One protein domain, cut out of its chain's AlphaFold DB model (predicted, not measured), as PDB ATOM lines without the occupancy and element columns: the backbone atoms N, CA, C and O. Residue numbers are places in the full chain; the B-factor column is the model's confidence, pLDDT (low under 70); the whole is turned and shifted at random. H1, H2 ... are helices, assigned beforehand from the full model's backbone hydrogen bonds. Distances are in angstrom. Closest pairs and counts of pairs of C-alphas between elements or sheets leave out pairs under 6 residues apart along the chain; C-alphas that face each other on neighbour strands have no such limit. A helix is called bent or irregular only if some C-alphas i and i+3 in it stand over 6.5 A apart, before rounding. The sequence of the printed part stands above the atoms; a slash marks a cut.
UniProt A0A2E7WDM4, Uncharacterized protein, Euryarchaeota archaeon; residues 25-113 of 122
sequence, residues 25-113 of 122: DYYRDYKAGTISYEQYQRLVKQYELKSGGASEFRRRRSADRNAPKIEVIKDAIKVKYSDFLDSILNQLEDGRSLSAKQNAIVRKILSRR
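What this domain is: This is residues 25 to 113 of the 122 residues of an uncharacterized protein of Euryarchaeota archaeon (UniProt A0A2E7WDM4). A long helical shaft, H2a, joins a small head at one end to a short helix, H1, that folds back on the shaft at the other end. The head is made where H2 bends into its second arm, H2b, with H3 folded back beside that arm and H4 packed on it at a steep angle. Residues 45 to 57 of the shaft stand free between the two ends. The printed part has 89 residues with four named helices, H1 to H4 in chain order, and no named strand; the class is all helix. It is an extended rod with a radius of gyration of the C-alphas of 22.0 A, spanning 68 by 20 by 17 A.

How they stand to each other: The hub is H2, residues 37 to 79, which touches three other helices; by its hydrogen bonds it was assigned as one helix, but it is bent, with C-alphas 65 and 68 7.1 A apart. Its arms, H2a at residues 37 to 65 and H2b at residues 68 to 79, stand at a steep tilt of 56 degrees. H2a is irregular, with C-alphas 51 and 54 6.7 A apart, and has a kink of 36 degrees near residue 53. H3, residues 83 to 93, touches H2b and forms a helical hairpin with it, at a shallow tilt of 27 degrees, opposite ways; the closest C-alphas, of Ile 70 and Leu 89, are 6.2 A apart. H4, residues 100 to 112, touches H2b with residues 106 to 110 alone, at a steep tilt of 66 degrees, the same way; the closest C-alphas, of Val 72 and Leu 110, are 7.3 A apart. H3 and H4 are close but not clearly touching, about perpendicular at 77 degrees, the closest C-alphas being those of Ile 88 and Gln 102, 7.8 A apart. H1, residues 25 to 32, touches residues 37 to 44 of H2a, a helical hairpin at a shallow tilt of 12 degrees, opposite ways; the closest C-alphas, of Tyr 26 and Tyr 40, are 5.8 A apart. H1 is apart from H2b, H3 and H4. Every O i to N i+4 pair is within hydrogen-bond range in H1, H2b, H3 and H4, and 21 of 25 are in H2a.

Where its parts are: H2a measures 42.3 A from C-alpha 37 at (142.855, 247.641, 60.332) to C-alpha 65 at (129.684, 230.901, 23.786). H2b measures 17.1 A, H3 15.3 A and H4 18.3 A, the last ending at C-alpha 112 at (117.449, 220.352, 10.930). H1 begins at C-alpha 25 at (149.258, 236.448, 57.092).

The domain as a whole: The two C-alphas farthest apart, of Gly 33 and Arg 112, are 68.1 A apart. The printed part has no cut. The links H1 to H2 and H2 to H3 are tight, and H3 to H4 is short. The mean pLDDT of the printed part is 76.1; residues 49 to 65, 110 and 112 to 113 are under 70.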
ATOM      1  N   ASP A  25     148.066 235.612  56.917       73.12
ATOM      2  CA  ASP A  25     149.258 236.448  57.092       73.12
ATOM      3  C   ASP A  25     148.880 237.923  57.272       73.12
ATOM      4  O   ASP A  25     149.369 238.571  58.196       73.12
ATOM      5  N   TYR A  26     147.874 238.415  56.536       77.81
ATOM      6  CA  TYR A  26     147.331 239.763  56.756       77.81
ATOM      7  C   TYR A  26     146.786 239.947  58.175       77.81
ATOM      8  O   TYR A  26     146.958 241.001  58.791       77.81
ATOM      9  N   TYR A  27     146.124 238.924  58.722       78.69
ATOM     10  CA  TYR A  27     145.619 238.984  60.092       78.69
ATOM     11  C   TYR A  27     146.756 239.010  61.123       78.69
ATOM     12  O   TYR A  27     146.657 239.716  62.132       78.69
ATOM     13  N   ARG A  28     147.846 238.275  60.868       81.31
ATOM     14  CA  ARG A  28     149.046 238.293  61.715       81.31
ATOM     15  C   ARG A  28     149.705 239.667  61.721       81.31
ATOM     16  O   ARG A  28     150.000 240.156  62.807       81.31
ATOM     17  N   ASP A  29     149.841 240.312  60.569       82.19
ATOM     18  CA  ASP A  29     150.420 241.658  60.475       82.19
ATOM     19  C   ASP A  29     149.553 242.718  61.161       82.19
ATOM     20  O   ASP A  29     150.060 243.619  61.830       82.19
ATOM     21  N   TYR A  30     148.227 242.592  61.071       82.75
ATOM     22  CA  TYR A  30     147.322 243.458  61.825       82.75
ATOM     23  C   TYR A  30     147.486 243.261  63.337       82.75
ATOM     24  O   TYR A  30     147.582 244.228  64.093       82.75
ATOM     25  N   LYS A  31     147.558 242.005  63.794       82.56
ATOM     26  CA  LYS A  31     147.758 241.674  65.211       82.56
ATOM     27  C   LYS A  31     149.129 242.090  65.740       82.56
ATOM     28  O   LYS A  31     149.221 242.456  66.909       82.56
ATOM     29  N   ALA A  32     150.160 242.038  64.903       87.62
ATOM     30  CA  ALA A  32     151.504 242.515  65.214       87.62
ATOM     31  C   ALA A  32     151.613 244.052  65.181       87.62
ATOM     32  O   ALA A  32     152.602 244.602  65.658       87.62
ATOM     33  N   GLY A  33     150.595 244.748  64.657       84.81
ATOM     34  CA  GLY A  33     150.571 246.205  64.538       84.81
ATOM     35  C   GLY A  33     151.401 246.743  63.368       84.81
ATOM     36  O   GLY A  33     151.592 247.953  63.272       84.81
ATOM     37  N   THR A  34     151.884 245.871  62.479       88.81
ATOM     38  CA  THR A  34     152.640 246.242  61.273       88.81
ATOM     39  C   THR A  34     151.759 246.927  60.233       88.81
ATOM     40  O   THR A  34     152.248 247.756  59.466       88.81
ATOM     41  N   ILE A  35     150.460 246.610  60.217       86.19
ATOM     42  CA  ILE A  35     149.464 247.238  59.342       86.19
ATOM     43  C   ILE A  35     148.247 247.715  60.137       86.19
ATOM     44  O   ILE A  35     147.871 247.137  61.160       86.19
ATOM     45  N   SER A  36     147.591 248.764  59.645       87.88
ATOM     46  CA  SER A  36     146.332 249.243  60.213       87.88
ATOM     47  C   SER A  36     145.164 248.316  59.858       87.88
ATOM     48  O   SER A  36     145.205 247.561  58.885       87.88
ATOM     49  N   TYR A  37     144.070 248.409  60.619       84.00
ATOM     50  CA  TYR A  37     142.855 247.641  60.332       84.00
ATOM     51  C   TYR A  37     142.293 247.925  58.927       84.00
ATOM     52  O   TYR A  37     141.843 247.014  58.233       84.00
ATOM     53  N   GLU A  38     142.369 249.176  58.464       86.88
ATOM     54  CA  GLU A  38     141.938 249.549  57.111       86.88
ATOM     55  C   GLU A  38     142.821 248.923  56.025       86.88
ATOM     56  O   GLU A  38     142.323 248.493  54.981       86.88
ATOM     57  N   GLN A  39     144.133 248.850  56.266       82.50
ATOM     58  CA  GLN A  39     145.078 248.201  55.357       82.50
ATOM     59  C   GLN A  39     144.814 246.695  55.279       82.50
ATOM     60  O   GLN A  39     144.727 246.158  54.176       82.50
ATOM     61  N   TYR A  40     144.579 246.046  56.421       83.81
ATOM     62  CA  TYR A  40     144.166 244.644  56.488       83.81
ATOM     63  C   TYR A  40     142.917 244.372  55.638       83.81
ATOM     64  O   TYR A  40     142.940 243.515  54.754       83.81
ATOM     65  N   GLN A  41     141.844 245.144  55.836       83.00
ATOM     66  CA  GLN A  41     140.602 244.952  55.079       83.00
ATOM     67  C   GLN A  41     140.796 245.138  53.568       83.00
ATOM     68  O   GLN A  41     140.199 244.412  52.770       83.00
ATOM     69  N   ARG A  42     141.641 246.092  53.156       84.25
ATOM     70  CA  ARG A  42     141.971 246.301  51.739       84.25
ATOM     71  C   ARG A  42     142.712 245.109  51.141       84.25
ATOM     72  O   ARG A  42     142.349 244.690  50.043       84.25
ATOM     73  N   LEU A  43     143.702 244.567  51.848       82.44
ATOM     74  CA  LEU A  43     144.497 243.422  51.391       82.44
ATOM     75  C   LEU A  43     143.643 242.158  51.263       82.44
ATOM     76  O   LEU A  43     143.656 241.517  50.213       82.44
ATOM     77  N   VAL A  44     142.801 241.870  52.260       80.62
ATOM     78  CA  VAL A  44     141.853 240.744  52.209       80.62
ATOM     79  C   VAL A  44     140.895 240.882  51.024       80.62
ATOM     80  O   VAL A  44     140.752 239.953  50.234       80.62
ATOM     81  N   LYS A  45     140.300 242.063  50.826       79.00
ATOM     82  CA  LYS A  45     139.382 242.305  49.703       79.00
ATOM     83  C   LYS A  45     140.071 242.162  48.341       79.00
ATOM     84  O   LYS A  45     139.482 241.637  47.397       79.00
ATOM     85  N   GLN A  46     141.313 242.628  48.211       78.44
ATOM     86  CA  GLN A  46     142.098 242.448  46.985       78.44
ATOM     87  C   GLN A  46     142.424 240.976  46.733       78.44
ATOM     88  O   GLN A  46     142.316 240.517  45.592       78.44
ATOM     89  N   TYR A  47     142.771 240.229  47.780       74.94
ATOM     90  CA  TYR A  47     143.000 238.793  47.699       74.94
ATOM     91  C   TYR A  47     141.733 238.046  47.269       74.94
ATOM     92  O   TYR A  47     141.795 237.225  46.355       74.94
ATOM     93  N   GLU A  48     140.570 238.365  47.840       70.31
ATOM     94  CA  GLU A  48     139.281 237.786  47.440       70.31
ATOM     95  C   GLU A  48     138.949 238.074  45.972       70.31
ATOM     96  O   GLU A  48     138.561 237.166  45.235       70.31
ATOM     97  N   LEU A  49     139.169 239.307  45.503       68.69
ATOM     98  CA  LEU A  49     138.968 239.677  44.097       68.69
ATOM     99  C   LEU A  49     139.924 238.925  43.161       68.69
ATOM    100  O   LEU A  49     139.511 238.440  42.105       68.69
ATOM    101  N   LYS A  50     141.195 238.794  43.549       66.56
ATOM    102  CA  LYS A  50     142.221 238.078  42.778       66.56
ATOM    103  C   LYS A  50     141.949 236.570  42.734       66.56
ATOM    104  O   LYS A  50     142.122 235.946  41.688       66.56
ATOM    105  N   SER A  51     141.466 236.006  43.838       63.19
ATOM    106  CA  SER A  51     141.166 234.578  43.993       63.19
ATOM    107  C   SER A  51     139.825 234.189  43.352       63.19
ATOM    108  O   SER A  51     139.707 233.119  42.755       63.19
ATOM    109  N   GLY A  52     138.821 235.069  43.406       53.16
ATOM    110  CA  GLY A  52     137.490 234.863  42.823       53.16
ATOM    111  C   GLY A  52     137.376 235.235  41.338       53.16
ATOM    112  O   GLY A  52     136.586 234.630  40.605       53.16
ATOM    113  N   GLY A  53     138.197 236.168  40.843       48.66
ATOM    114  CA  GLY A  53     138.098 236.716  39.481       48.66
ATOM    115  C   GLY A  53     138.339 235.707  38.350       48.66
ATOM    116  O   GLY A  53     137.789 235.849  37.256       48.66
ATOM    117  N   ALA A  54     139.083 234.626  38.603       50.88
ATOM    118  CA  ALA A  54     139.284 233.561  37.616       50.88
ATOM    119  C   ALA A  54     137.995 232.767  37.318       50.88
ATOM    120  O   ALA A  54     137.841 232.223  36.220       50.88
ATOM    121  N   SER A  55     137.061 232.708  38.272       51.19
ATOM    122  CA  SER A  55     135.759 232.050  38.115       51.19
ATOM    123  C   SER A  55     134.811 232.896  37.264       51.19
ATOM    124  O   SER A  55     134.202 232.395  36.317       51.19
ATOM    125  N   GLU A  56     134.736 234.200  37.535       51.00
ATOM    126  CA  GLU A  56     133.767 235.080  36.880       51.00
ATOM    127  C   GLU A  56     134.114 235.357  35.410       51.00
ATOM    128  O   GLU A  56     133.239 235.284  34.546       51.00
ATOM    129  N   PHE A  57     135.397 235.535  35.074       52.50
ATOM    130  CA  PHE A  57     135.832 235.635  33.673       52.50
ATOM    131  C   PHE A  57     135.545 234.359  32.866       52.50
ATOM    132  O   PHE A  57     135.203 234.432  31.681       52.50
ATOM    133  N   ARG A  58     135.657 233.176  33.488       50.97
ATOM    134  CA  ARG A  58     135.289 231.903  32.844       50.97
ATOM    135  C   ARG A  58     133.779 231.790  32.649       50.97
ATOM    136  O   ARG A  58     133.360 231.335  31.586       50.97
ATOM    137  N   ARG A  59     132.974 232.248  33.614       52.44
ATOM    138  CA  ARG A  59     131.508 232.303  33.483       52.44
ATOM    139  C   ARG A  59     131.073 233.245  32.361       52.44
ATOM    140  O   ARG A  59     130.287 232.823  31.521       52.44
ATOM    141  N   ARG A  60     131.653 234.448  32.260       54.53
ATOM    142  CA  ARG A  60     131.340 235.406  31.178       54.53
ATOM    143  C   ARG A  60     131.694 234.867  29.787       54.53
ATOM    144  O   ARG A  60     130.864 234.918  28.889       54.53
ATOM    145  N   ARG A  61     132.865 234.234  29.614       56.94
ATOM    146  CA  ARG A  61     133.211 233.563  28.339       56.94
ATOM    147  C   ARG A  61     132.316 232.360  28.013       56.94
ATOM    148  O   ARG A  61     132.135 232.050  26.839       56.94
ATOM    149  N   SER A  62     131.821 231.644  29.025       56.94
ATOM    150  CA  SER A  62     130.883 230.527  28.839       56.94
ATOM    151  C   SER A  62     129.513 231.038  28.384       56.94
ATOM    152  O   SER A  62     128.950 230.492  27.438       56.94
ATOM    153  N   ALA A  63     129.031 232.131  28.985       59.09
ATOM    154  CA  ALA A  63     127.781 232.791  28.615       59.09
ATOM    155  C   ALA A  63     127.795 233.271  27.151       59.09
ATOM    156  O   ALA A  63     126.899 232.907  26.394       59.09
ATOM    157  N   ASP A  64     128.864 233.950  26.710       61.50
ATOM    158  CA  ASP A  64     129.011 234.386  25.308       61.50
ATOM    159  C   ASP A  64     129.009 233.214  24.313       61.50
ATOM    160  O   ASP A  64     128.407 233.281  23.244       61.50
ATOM    161  N   ARG A  65     129.661 232.094  24.653       67.56
ATOM    162  CA  ARG A  65     129.684 230.901  23.786       67.56
ATOM    163  C   ARG A  65     128.352 230.157  23.753       67.56
ATOM    164  O   ARG A  65     128.083 229.431  22.793       67.56
ATOM    165  N   ASN A  66     127.556 230.281  24.811       75.31
ATOM    166  CA  ASN A  66     126.266 229.617  24.939       75.31
ATOM    167  C   ASN A  66     125.113 230.451  24.370       75.31
ATOM    168  O   ASN A  66     124.105 229.850  24.007       75.31
ATOM    169  N   ALA A  67     125.272 231.769  24.203       74.56
ATOM    170  CA  ALA A  67     124.277 232.666  23.608       74.56
ATOM    171  C   ALA A  67     123.594 232.110  22.335       74.56
ATOM    172  O   ALA A  67     122.372 231.948  22.355       74.56
ATOM    173  N   PRO A  68     124.319 231.666  21.281       76.75
ATOM    174  CA  PRO A  68     123.671 231.137  20.075       76.75
ATOM    175  C   PRO A  68     122.923 229.816  20.315       76.75
ATOM    176  O   PRO A  68     121.982 229.484  19.599       76.75
ATOM    177  N   LYS A  69     123.324 229.027  21.322       77.94
ATOM    178  CA  LYS A  69     122.636 227.776  21.676       77.94
ATOM    179  C   LYS A  69     121.352 228.053  22.454       77.94
ATOM    180  O   LYS A  69     120.358 227.371  22.223       77.94
ATOM    181  N   ILE A  70     121.387 229.038  23.352       82.06
ATOM    182  CA  ILE A  70     120.247 229.470  24.168       82.06
ATOM    183  C   ILE A  70     119.115 229.963  23.263       82.06
ATOM    184  O   ILE A  70     117.989 229.491  23.399       82.06
ATOM    185  N   GLU A  71     119.411 230.838  22.300       82.44
ATOM    186  CA  GLU A  71     118.411 231.352  21.349       82.44
ATOM    187  C   GLU A  71     117.742 230.231  20.552       82.44
ATOM    188  O   GLU A  71     116.518 230.157  20.450       82.44
ATOM    189  N   VAL A  72     118.543 229.291  20.057       77.06
ATOM    190  CA  VAL A  72     118.044 228.163  19.264       77.06
ATOM    191  C   VAL A  72     117.137 227.255  20.080       77.06
ATOM    192  O   VAL A  72     116.129 226.772  19.567       77.06
ATOM    193  N   ILE A  73     117.483 227.002  21.340       81.00
ATOM    194  CA  ILE A  73     116.652 226.171  22.212       81.00
ATOM    195  C   ILE A  73     115.365 226.909  22.573       81.00
ATOM    196  O   ILE A  73     114.308 226.285  22.526       81.00
ATOM    197  N   LYS A  74     115.417 228.224  22.823       83.94
ATOM    198  CA  LYS A  74     114.211 229.049  23.008       83.94
ATOM    199  C   LYS A  74     113.281 228.949  21.799       83.94
ATOM    200  O   LYS A  74     112.086 228.731  21.970       83.94
ATOM    201  N   ASP A  75     113.815 229.025  20.585       81.75
ATOM    202  CA  ASP A  75     113.003 228.891  19.373       81.75
ATOM    203  C   ASP A  75     112.479 227.466  19.155       81.75
ATOM    204  O   ASP A  75     111.330 227.287  18.754       81.75
ATOM    205  N   ALA A  76     113.271 226.437  19.469       80.31
ATOM    206  CA  ALA A  76     112.815 225.050  19.414       80.31
ATOM    207  C   ALA A  76     111.680 224.780  20.416       80.31
ATOM    208  O   ALA A  76     110.720 224.095  20.066       80.31
ATOM    209  N   ILE A  77     111.758 225.356  21.620       82.69
ATOM    210  CA  ILE A  77     110.713 225.271  22.650       82.69
ATOM    211  C   ILE A  77     109.418 225.939  22.174       82.69
ATOM    212  O   ILE A  77     108.347 225.367  22.372       82.69
ATOM    213  N   LYS A  78     109.498 227.099  21.502       80.50
ATOM    214  CA  LYS A  78     108.318 227.770  20.919       80.50
ATOM    215  C   LYS A  78     107.600 226.895  19.890       80.50
ATOM    216  O   LYS A  78     106.378 226.918  19.825       80.50
ATOM    217  N   VAL A  79     108.350 226.138  19.086       81.06
ATOM    218  CA  VAL A  79     107.775 225.213  18.094       81.06
ATOM    219  C   VAL A  79     107.217 223.963  18.772       81.06
ATOM    220  O   VAL A  79     106.137 223.491  18.421       81.06
ATOM    221  N   LYS A  80     107.958 223.399  19.730       77.75
ATOM    222  CA  LYS A  80     107.541 222.225  20.492       77.75
ATOM    223  C   LYS A  80     108.166 222.232  21.881       77.75
ATOM    224  O   LYS A  80     109.360 221.969  22.038       77.75
ATOM    225  N   TYR A  81     107.324 222.429  22.891       82.25
ATOM    226  CA  TYR A  81     107.744 222.315  24.280       82.25
ATOM    227  C   TYR A  81     108.196 220.884  24.610       82.25
ATOM    228  O   TYR A  81     107.629 219.894  24.135       82.25
ATOM    229  N   SER A  82     109.251 220.777  25.417       84.31
ATOM    230  CA  SER A  82     109.802 219.517  25.907       84.31
ATOM    231  C   SER A  82     110.590 219.767  27.189       84.31
ATOM    232  O   SER A  82     111.513 220.579  27.177       84.31
ATOM    233  N   ASP A  83     110.312 218.988  28.236       84.88
ATOM    234  CA  ASP A  83     111.032 219.038  29.522       84.88
ATOM    235  C   ASP A  83     112.551 218.866  29.348       84.88
ATOM    236  O   ASP A  83     113.366 219.422  30.084       84.88
ATOM    237  N   PHE A  84     112.957 218.115  28.321       84.56
ATOM    238  CA  PHE A  84     114.360 217.938  27.966       84.56
ATOM    239  C   PHE A  84     114.997 219.230  27.435       84.56
ATOM    240  O   PHE A  84     116.137 219.532  27.784       84.56
ATOM    241  N   LEU A  85     114.288 219.989  26.595       84.56
ATOM    242  CA  LEU A  85     114.788 221.262  26.066       84.56
ATOM    243  C   LEU A  85     114.826 222.334  27.153       84.56
ATOM    244  O   LEU A  85     115.795 223.086  27.212       84.56
ATOM    245  N   ASP A  86     113.831 222.345  28.035       85.88
ATOM    246  CA  ASP A  86     113.775 223.243  29.189       85.88
ATOM    247  C   ASP A  86     114.928 222.967  30.173       85.88
ATOM    248  O   ASP A  86     115.649 223.866  30.601       85.88
ATOM    249  N   SER A  87     115.224 221.686  30.424       87.56
ATOM    250  CA  SER A  87     116.393 221.275  31.211       87.56
ATOM    251  C   SER A  87     117.721 221.727  30.587       87.56
ATOM    252  O   SER A  87     118.618 222.183  31.301       87.56
ATOM    253  N   ILE A  88     117.865 221.630  29.261       85.69
ATOM    254  CA  ILE A  88     119.064 222.119  28.558       85.69
ATOM    255  C   ILE A  88     119.151 223.646  28.635       85.69
ATOM    256  O   ILE A  88     120.251 224.172  28.804       85.69
ATOM    257  N   LEU A  89     118.024 224.350  28.516       86.38
ATOM    258  CA  LEU A  89     117.979 225.805  28.591       86.38
ATOM    259  C   LEU A  89     118.500 226.296  29.944       86.38
ATOM    260  O   LEU A  89     119.462 227.062  29.973       86.38
ATOM    261  N   ASN A  90     117.962 225.754  31.038       87.00
ATOM    262  CA  ASN A  90     118.403 226.081  32.395       87.00
ATOM    263  C   ASN A  90     119.904 225.795  32.592       87.00
ATOM    264  O   ASN A  90     120.638 226.616  33.133       87.00
ATOM    265  N   GLN A  91     120.411 224.669  32.070       85.44
ATOM    266  CA  GLN A  91     121.843 224.349  32.139       85.44
ATOM    267  C   GLN A  91     122.726 225.361  31.393       85.44
ATOM    268  O   GLN A  91     123.818 225.687  31.867       85.44
ATOM    269  N   LEU A  92     122.288 225.831  30.224       84.25
ATOM    270  CA  LEU A  92     123.038 226.809  29.435       84.25
ATOM    271  C   LEU A  92     123.006 228.207  30.059       84.25
ATOM    272  O   LEU A  92     124.038 228.880  30.027       84.25
ATOM    273  N   GLU A  93     121.866 228.617  30.624       81.19
ATOM    274  CA  GLU A  93     121.704 229.889  31.344       81.19
ATOM    275  C   GLU A  93     122.544 229.917  32.634       81.19
ATOM    276  O   GLU A  93     123.216 230.911  32.907       81.19
ATOM    277  N   ASP A  94     122.667 228.781  33.329       81.50
ATOM    278  CA  ASP A  94     123.589 228.592  34.463       81.50
ATOM    279  C   ASP A  94     125.081 228.579  34.059       81.50
ATOM    280  O   ASP A  94     125.977 228.435  34.901       81.50
ATOM    281  N   GLY A  95     125.385 228.670  32.760       76.31
ATOM    282  CA  GLY A  95     126.745 228.641  32.222       76.31
ATOM    283  C   GLY A  95     127.417 227.265  32.283       76.31
ATOM    284  O   GLY A  95     128.634 227.174  32.067       76.31
ATOM    285  N   ARG A  96     126.653 226.198  32.559       77.31
ATOM    286  CA  ARG A  96     127.142 224.815  32.579       77.31
ATOM    287  C   ARG A  96     127.321 224.294  31.156       77.31
ATOM    288  O   ARG A  96     126.613 224.661  30.219       77.31
ATOM    289  N   SER A  97     128.306 223.421  30.980       79.75
ATOM    290  CA  SER A  97     128.533 222.749  29.706       79.75
ATOM    291  C   SER A  97     127.553 221.593  29.526       79.75
ATOM    292  O   SER A  97     127.294 220.813  30.441       79.75
ATOM    293  N   LEU A  98     127.036 221.452  28.309       84.06
ATOM    294  CA  LEU A  98     126.216 220.303  27.941       84.06
ATOM    295  C   LEU A  98     127.073 219.046  27.795       84.06
ATOM    296  O   LEU A  98     128.202 219.103  27.293       84.06
ATOM    297  N   SER A  99     126.506 217.893  28.140       83.94
ATOM    298  CA  SER A  99     127.125 216.596  27.858       83.94
ATOM    299  C   SER A  99     127.312 216.376  26.351       83.94
ATOM    300  O   SER A  99     126.646 216.993  25.513       83.94
ATOM    301  N   ALA A 100     128.201 215.453  25.971       79.50
ATOM    302  CA  ALA A 100     128.441 215.119  24.564       79.50
ATOM    303  C   ALA A 100     127.154 214.673  23.838       79.50
ATOM    304  O   ALA A 100     126.911 215.081  22.700       79.50
ATOM    305  N   LYS A 101     126.300 213.904  24.528       80.94
ATOM    306  CA  LYS A 101     125.010 213.423  24.015       80.94
ATOM    307  C   LYS A 101     124.014 214.568  23.819       80.94
ATOM    308  O   LYS A 101     123.427 214.677  22.745       80.94
ATOM    309  N   GLN A 102     123.880 215.465  24.799       82.06
ATOM    310  CA  GLN A 102     123.036 216.662  24.667       82.06
ATOM    311  C   GLN A 102     123.538 217.575  23.539       82.06
ATOM    312  O   GLN A 102     122.750 217.986  22.695       82.06
ATOM    313  N   ASN A 103     124.850 217.814  23.439       81.69
ATOM    314  CA  ASN A 103     125.435 218.585  22.337       81.69
ATOM    315  C   ASN A 103     125.189 217.943  20.962       81.69
ATOM    316  O   ASN A 103     125.071 218.665  19.975       81.69
ATOM    317  N   ALA A 104     125.157 216.613  20.851       82.44
ATOM    318  CA  ALA A 104     124.826 215.936  19.595       82.44
ATOM    319  C   ALA A 104     123.355 216.152  19.209       82.44
ATOM    320  O   ALA A 104     123.058 216.415  18.046       82.44
ATOM    321  N   ILE A 105     122.445 216.109  20.188       79.44
ATOM    322  CA  ILE A 105     121.018 216.377  19.976       79.44
ATOM    323  C   ILE A 105     120.796 217.842  19.587       79.44
ATOM    324  O   ILE A 105     120.154 218.098  18.573       79.44
ATOM    325  N   VAL A 106     121.392 218.793  20.313       77.56
ATOM    326  CA  VAL A 106     121.322 220.227  19.981       77.56
ATOM    327  C   VAL A 106     121.900 220.493  18.590       77.56
ATOM    328  O   VAL A 106     121.278 221.194  17.801       77.56
ATOM    329  N   ARG A 107     123.029 219.868  18.224       79.50
ATOM    330  CA  ARG A 107     123.579 219.945  16.858       79.50
ATOM    331  C   ARG A 107     122.635 219.377  15.801       79.50
ATOM    332  O   ARG A 107     122.522 219.962  14.733       79.50
ATOM    333  N   LYS A 108     121.939 218.279  16.095       80.88
ATOM    334  CA  LYS A 108     120.952 217.680  15.187       80.88
ATOM    335  C   LYS A 108     119.703 218.551  15.024       80.88
ATOM    336  O   LYS A 108     119.100 218.552  13.957       80.88
ATOM    337  N   ILE A 109     119.315 219.278  16.072       73.44
ATOM    338  CA  ILE A 109     118.241 220.281  16.023       73.44
ATOM    339  C   ILE A 109     118.695 221.474  15.174       73.44
ATOM    340  O   ILE A 109     117.995 221.845  14.238       73.44
ATOM    341  N   LEU A 110     119.901 221.997  15.426       69.31
ATOM    342  CA  LEU A 110     120.529 223.064  14.639       69.31
ATOM    343  C   LEU A 110     120.612 222.714  13.148       69.31
ATOM    344  O   LEU A 110     120.235 223.522  12.312       69.31
ATOM    345  N   SER A 111     121.059 221.501  12.813       70.19
ATOM    346  CA  SER A 111     121.213 221.058  11.422       70.19
ATOM    347  C   SER A 111     119.888 220.775  10.713       70.19
ATOM    348  O   SER A 111     119.864 220.657   9.495       70.19
ATOM    349  N   ARG A 112     118.802 220.572  11.468       69.06
ATOM    350  CA  ARG A 112     117.449 220.352  10.930       69.06
ATOM    351  C   ARG A 112     116.652 221.638  10.803       69.06
ATOM    352  O   ARG A 112     115.558 221.598  10.248       69.06
ATOM    353  N   ARG A 113     117.169 222.754  11.320       57.81
ATOM    354  CA  ARG A 113     116.575 224.060  11.084       57.81
ATOM    355  C   ARG A 113     116.713 224.331   9.581       57.81
ATOM    356  O   ARG A 113     117.847 224.369   9.101       57.81
TER     357      ARG A 113